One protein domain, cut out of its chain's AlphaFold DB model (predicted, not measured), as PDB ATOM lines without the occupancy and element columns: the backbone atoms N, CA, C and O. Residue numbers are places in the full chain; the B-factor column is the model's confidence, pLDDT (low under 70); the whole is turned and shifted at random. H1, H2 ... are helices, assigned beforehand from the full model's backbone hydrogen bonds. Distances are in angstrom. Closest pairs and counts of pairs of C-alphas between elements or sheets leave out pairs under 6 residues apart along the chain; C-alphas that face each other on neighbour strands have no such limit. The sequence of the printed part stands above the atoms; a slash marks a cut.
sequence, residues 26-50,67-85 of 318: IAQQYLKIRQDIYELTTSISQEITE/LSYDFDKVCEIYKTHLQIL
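Overview. This is residues 26 to 50 and 67 to 85 of the 318 residues of the protein "DEHA2E04488p" of Debaryomyces hansenii (strain ATCC 36239 / CBS 767 / BCRC 21394 / JCM 1990 / NBRC 0083 / IGC 2968) (UniProt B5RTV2). Two helices lie side by side and run opposite ways, staggered along their length, in a pair that is long and thin. H1, the longer, touches H2 with residues 26 to 37 alone, and its far part, residues 41 to 50, sticks out free beyond H2. The printed part has 44 residues with two named helices, H1 then H2 along the chain, and no named strand; the class is all helix. The whole is loose, with a radius of gyration of the C-alphas of 13.4 A, and spans 46 by 17 by 9 A, only just a rod.

Along the chain. Find C-alpha 26 at (9.204, 54.330, -20.925); from there H1, residues 26 to 50, runs 36.3 A to C-alpha 50 at (16.179, 49.983, -56.315). Then go to C-alpha 67, where H2, residues 67 to 85, begins; it runs 25.9 A to C-alpha 85 at (4.907, 48.104, -11.857). Along H1 the z values fall, and along H2 they rise.

Arrangement. Look first at Tyr 30 of H1 and Val 74 of H2: their C-alphas, the closest of the two helices, are 6.2 A apart. H1 and H2 touch, with 15 pairs of C-alphas within 8 A, and H1 does so with residues 26 to 37 alone. Their lines stand at a shallow tilt of 26 degrees, opposite ways. Residues 41 to 50 of H1 stand free. In the backbones of H1 and H2, every O i to N i+4 pair is within hydrogen-bond range.

Size, cuts and confidence. The two C-alphas farthest apart are those of Glu 50 and Ile 84, at 46.4 A. Without residues 41 to 50, the body has 34 residues and spans 31 by 17 by 8 A. The link from H1 to H2 is across the cut: residues 51 to 66 are not printed, and C-alphas 50 and 67 are 23.5 A apart. The mean pLDDT of the printed part is 88.7, and no printed residue is under 70.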
ATOM      1  N   ILE A  26       8.286  55.441 -20.649       86.62
ATOM      2  CA  ILE A  26       9.204  54.330 -20.925       86.62
ATOM      3  C   ILE A  26       8.599  53.436 -22.015       86.62
ATOM      4  O   ILE A  26       9.290  53.091 -22.975       86.62
ATOM      5  N   ALA A  27       7.294  53.158 -21.949       86.62
ATOM      6  CA  ALA A  27       6.585  52.486 -23.039       86.62
ATOM      7  C   ALA A  27       6.618  53.297 -24.346       86.62
ATOM      8  O   ALA A  27       6.817  52.727 -25.420       86.62
ATOM      9  N   GLN A  28       6.495  54.628 -24.276       88.31
ATOM     10  CA  GLN A  28       6.633  55.501 -25.450       88.31
ATOM     11  C   GLN A  28       8.034  55.435 -26.072       88.31
ATOM     12  O   GLN A  28       8.158  55.411 -27.295       88.31
ATOM     13  N   GLN A  29       9.096  55.374 -25.260       88.38
ATOM     14  CA  GLN A  29      10.467  55.208 -25.759       88.38
ATOM     15  C   GLN A  29      10.661  53.864 -26.467       88.38
ATOM     16  O   GLN A  29      11.270  53.820 -27.535       88.38
ATOM     17  N   TYR A  30      10.098  52.787 -25.916       89.94
ATOM     18  CA  TYR A  30      10.109  51.472 -26.558       89.94
ATOM     19  C   TYR A  30       9.348  51.471 -27.892       89.94
ATOM     20  O   TYR A  30       9.858  50.989 -28.905       89.94
ATOM     21  N   LEU A  31       8.154  52.072 -27.925       88.94
ATOM     22  CA  LEU A  31       7.359  52.221 -29.148       88.94
ATOM     23  C   LEU A  31       8.090  53.039 -30.214       88.94
ATOM     24  O   LEU A  31       8.069  52.661 -31.385       88.94
ATOM     25  N   LYS A  32       8.775  54.111 -29.810       91.62
ATOM     26  CA  LYS A  32       9.574  54.933 -30.720       91.62
ATOM     27  C   LYS A  32      10.698  54.127 -31.368       91.62
ATOM     28  O   LYS A  32      10.817  54.145 -32.583       91.62
ATOM     29  N   ILE A  33      11.459  53.353 -30.591       91.94
ATOM     30  CA  ILE A  33      12.517  52.495 -31.150       91.94
ATOM     31  C   ILE A  33      11.935  51.458 -32.112       91.94
ATOM     32  O   ILE A  33      12.512  51.195 -33.164       91.94
ATOM     33  N   ARG A  34      10.768  50.886 -31.797       89.50
ATOM     34  CA  ARG A  34      10.087  49.950 -32.699       89.50
ATOM     35  C   ARG A  34       9.706  50.608 -34.028       89.50
ATOM     36  O   ARG A  34       9.842  49.974 -35.074       89.50
ATOM     37  N   GLN A  35       9.242  51.856 -33.989       93.00
ATOM     38  CA  GLN A  35       8.959  52.640 -35.185       93.00
ATOM     39  C   GLN A  35      10.244  52.944 -35.968       93.00
ATOM     40  O   GLN A  35      10.284  52.683 -37.167       93.00
ATOM     41  N   ASP A  36      11.309  53.384 -35.297       90.12
ATOM     42  CA  ASP A  36      12.603  53.682 -35.924       90.12
ATOM     43  C   ASP A  36      13.202  52.433 -36.615       90.12
ATOM     44  O   ASP A  36      13.748  52.520 -37.717       90.12
ATOM     45  N   ILE A  37      13.052  51.243 -36.011       90.12
ATOM     46  CA  ILE A  37      13.443  49.953 -36.612       90.12
ATOM     47  C   ILE A  37      12.598  49.648 -37.855       90.12
ATOM     48  O   ILE A  37      13.133  49.195 -38.869       90.12
ATOM     49  N   TYR A  38      11.286  49.879 -37.797       91.56
ATOM     50  CA  TYR A  38      10.386  49.640 -38.925       91.56
ATOM     51  C   TYR A  38      10.684  50.572 -40.107       91.56
ATOM     52  O   TYR A  38      10.770  50.118 -41.252       91.56
ATOM     53  N   GLU A  39      10.906  51.858 -39.834       90.50
ATOM     54  CA  GLU A  39      11.304  52.848 -40.837       90.50
ATOM     55  C   GLU A  39      12.630  52.449 -41.494       90.50
ATOM     56  O   GLU A  39      12.705  52.376 -42.720       90.50
ATOM     57  N   LEU A  40      13.637  52.062 -40.699       88.44
ATOM     58  CA  LEU A  40      14.919  51.593 -41.228       88.44
ATOM     59  C   LEU A  40      14.769  50.322 -42.078       88.44
ATOM     60  O   LEU A  40      15.384  50.211 -43.135       88.44
ATOM     61  N   THR A  41      13.933  49.377 -41.648       88.06
ATOM     62  CA  THR A  41      13.659  48.139 -42.399       88.06
ATOM     63  C   THR A  41      13.010  48.446 -43.748       88.06
ATOM     64  O   THR A  41      13.349  47.831 -44.760       88.06
ATOM     65  N   THR A  42      12.115  49.434 -43.781       87.88
ATOM     66  CA  THR A  42      11.455  49.894 -45.007       87.88
ATOM     67  C   THR A  42      12.457  50.564 -45.948       87.88
ATOM     68  O   THR A  42      12.493  50.220 -47.128       87.88
ATOM     69  N   SER A  43      13.329  51.439 -45.432       84.94
ATOM     70  CA  SER A  43      14.391  52.082 -46.220       84.94
ATOM     71  C   SER A  43      15.392  51.074 -46.789       84.94
ATOM     72  O   SER A  43      15.735  51.153 -47.962       84.94
ATOM     73  N   ILE A  44      15.812  50.080 -45.999       84.38
ATOM     74  CA  ILE A  44      16.693  49.002 -46.474       84.38
ATOM     75  C   ILE A  44      16.002  48.179 -47.565       84.38
ATOM     76  O   ILE A  44      16.621  47.844 -48.569       84.38
ATOM     77  N   SER A  45      14.716  47.867 -47.390       83.50
ATOM     78  CA  SER A  45      13.952  47.106 -48.386       83.50
ATOM     79  C   SER A  45      13.842  47.867 -49.711       83.50
ATOM     80  O   SER A  45      14.036  47.266 -50.764       83.50
ATOM     81  N   GLN A  46      13.601  49.182 -49.654       83.19
ATOM     82  CA  GLN A  46      13.580  50.066 -50.824       83.19
ATOM     83  C   GLN A  46      14.950  50.133 -51.510       83.19
ATOM     84  O   GLN A  46      15.034  49.910 -52.718       83.19
ATOM     85  N   GLU A  47      16.029  50.327 -50.743       80.62
ATOM     86  CA  GLU A  47      17.400  50.326 -51.270       80.62
ATOM     87  C   GLU A  47      17.747  49.010 -51.969       80.62
ATOM     88  O   GLU A  47      18.353  49.037 -53.037       80.62
ATOM     89  N   ILE A  48      17.339  47.863 -51.418       78.38
ATOM     90  CA  ILE A  48      17.576  46.545 -52.023       78.38
ATOM     91  C   ILE A  48      16.783  46.379 -53.329       78.38
ATOM     92  O   ILE A  48      17.296  45.788 -54.277       78.38
ATOM     93  N   THR A  49      15.551  46.892 -53.405       77.00
ATOM     94  CA  THR A  49      14.743  46.821 -54.634       77.00
ATOM     95  C   THR A  49      15.203  47.783 -55.731       77.00
ATOM     96  O   THR A  49      15.076  47.460 -56.910       77.00
ATOM     97  N   GLU A  50      15.738  48.950 -55.367       72.50
ATOM     98  CA  GLU A  50      16.179  49.983 -56.315       72.50
ATOM     99  C   GLU A  50      17.641  49.791 -56.755       72.50
ATOM    100  O   GLU A  50      18.004  50.095 -57.895       72.50
ATOM    101  N   LEU A  67      20.844  51.243 -33.507       91.38
ATOM    102  CA  LEU A  67      19.504  50.850 -33.063       91.38
ATOM    103  C   LEU A  67      19.505  49.540 -32.274       91.38
ATOM    104  O   LEU A  67      18.705  49.406 -31.359       91.38
ATOM    105  N   SER A  68      20.403  48.597 -32.576       90.81
ATOM    106  CA  SER A  68      20.566  47.373 -31.780       90.81
ATOM    107  C   SER A  68      20.981  47.693 -30.346       90.81
ATOM    108  O   SER A  68      20.376  47.188 -29.407       90.81
ATOM    109  N   TYR A  69      21.974  48.568 -30.169       93.31
ATOM    110  CA  TYR A  69      22.417  48.991 -28.841       93.31
ATOM    111  C   TYR A  69      21.322  49.763 -28.088       93.31
ATOM    112  O   TYR A  69      21.061  49.500 -26.912       93.31
ATOM    113  N   ASP A  70      20.655  50.699 -28.768       90.00
ATOM    114  CA  ASP A  70      19.573  51.484 -28.172       90.00
ATOM    115  C   ASP A  70      18.364  50.601 -27.806       90.00
ATOM    116  O   ASP A  70      17.745  50.802 -26.758       90.00
ATOM    117  N   PHE A  71      18.064  49.583 -28.619       91.94
ATOM    118  CA  PHE A  71      17.023  48.594 -28.348       91.94
ATOM    119  C   PHE A  71      17.335  47.753 -27.111       91.94
ATOM    120  O   PHE A  71      16.468  47.630 -26.244       91.94
ATOM    121  N   ASP A  72      18.555  47.227 -26.988       92.38
ATOM    122  CA  ASP A  72      18.962  46.437 -25.821       92.38
ATOM    123  C   ASP A  72      18.860  47.269 -24.537       92.38
ATOM    124  O   ASP A  72      18.284  46.833 -23.536       92.38
ATOM    125  N   LYS A  73      19.319  48.525 -24.593       92.81
ATOM    126  CA  LYS A  73      19.207  49.475 -23.483       92.81
ATOM    127  C   LYS A  73      17.754  49.708 -23.070       92.81
ATOM    128  O   LYS A  73      17.436  49.654 -21.882       92.81
ATOM    129  N   VAL A  74      16.866  49.997 -24.022       92.25
ATOM    130  CA  VAL A  74      15.455  50.268 -23.708       92.25
ATOM    131  C   VAL A  74      14.714  49.006 -23.283       92.25
ATOM    132  O   VAL A  74      13.851  49.098 -22.414       92.25
ATOM    133  N   CYS A  75      15.081  47.828 -23.789       89.94
ATOM    134  CA  CYS A  75      14.534  46.560 -23.316       89.94
ATOM    135  C   CYS A  75      14.839  46.319 -21.836       89.94
ATOM    136  O   CYS A  75      13.931  45.964 -21.087       89.94
ATOM    137  N   GLU A  76      16.074  46.547 -21.388       91.88
ATOM    138  CA  GLU A  76      16.431  46.384 -19.972       91.88
ATOM    139  C   GLU A  76      15.729  47.410 -19.069       91.88
ATOM    140  O   GLU A  76      15.197  47.063 -18.009       91.88
ATOM    141  N   ILE A  77      15.626  48.665 -19.519       92.00
ATOM    142  CA  ILE A  77      14.862  49.697 -18.804       92.00
ATOM    143  C   ILE A  77      13.377  49.315 -18.728       92.00
ATOM    144  O   ILE A  77      12.766  49.438 -17.667       92.00
ATOM    145  N   TYR A  78      12.793  48.815 -19.819       91.62
ATOM    146  CA  TYR A  78      11.388  48.415 -19.864       91.62
ATOM    147  C   TYR A  78      11.106  47.190 -18.984       91.62
ATOM    148  O   TYR A  78      10.116  47.179 -18.257       91.62
ATOM    149  N   LYS A  79      12.002  46.194 -18.958       92.75
ATOM    150  CA  LYS A  79      11.915  45.060 -18.019       92.75
ATOM    151  C   LYS A  79      11.934  45.530 -16.566       92.75
ATOM    152  O   LYS A  79      11.096  45.101 -15.778       92.75
ATOM    153  N   THR A  80      12.847  46.440 -16.230       91.94
ATOM    154  CA  THR A  80      12.930  47.029 -14.885       91.94
ATOM    155  C   THR A  80      11.648  47.794 -14.545       91.94
ATOM    156  O   THR A  80      11.111  47.663 -13.448       91.94
ATOM    157  N   HIS A  81      11.102  48.548 -15.502       91.75
ATOM    158  CA  HIS A  81       9.835  49.259 -15.337       91.75
ATOM    159  C   HIS A  81       8.656  48.310 -15.073       91.75
ATOM    160  O   HIS A  81       7.876  48.555 -14.155       91.75
ATOM    161  N   LEU A  82       8.556  47.199 -15.813       90.44
ATOM    162  CA  LEU A  82       7.540  46.166 -15.581       90.44
ATOM    163  C   LEU A  82       7.680  45.518 -14.199       90.44
ATOM    164  O   LEU A  82       6.677  45.296 -13.528       90.44
ATOM    165  N   GLN A  83       8.907  45.256 -13.743       92.94
ATOM    166  CA  GLN A  83       9.152  44.744 -12.393       92.94
ATOM    167  C   GLN A  83       8.695  45.738 -11.320       92.94
ATOM    168  O   GLN A  83       8.032  45.339 -10.370       92.94
ATOM    169  N   ILE A  84       8.992  47.030 -11.485       88.81
ATOM    170  CA  ILE A  84       8.535  48.083 -10.565       88.81
ATOM    171  C   ILE A  84       7.005  48.178 -10.561       88.81
ATOM    172  O   ILE A  84       6.403  48.293  -9.496       88.81
ATOM    173  N   LEU A  85       6.365  48.116 -11.731       88.38
ATOM    174  CA  LEU A  85       4.907  48.104 -11.857       88.38
ATOM    175  C   LEU A  85       4.284  46.907 -11.139       88.38
ATOM    176  O   LEU A  85       3.347  47.102 -10.371       88.38
TER     177      LEU A  85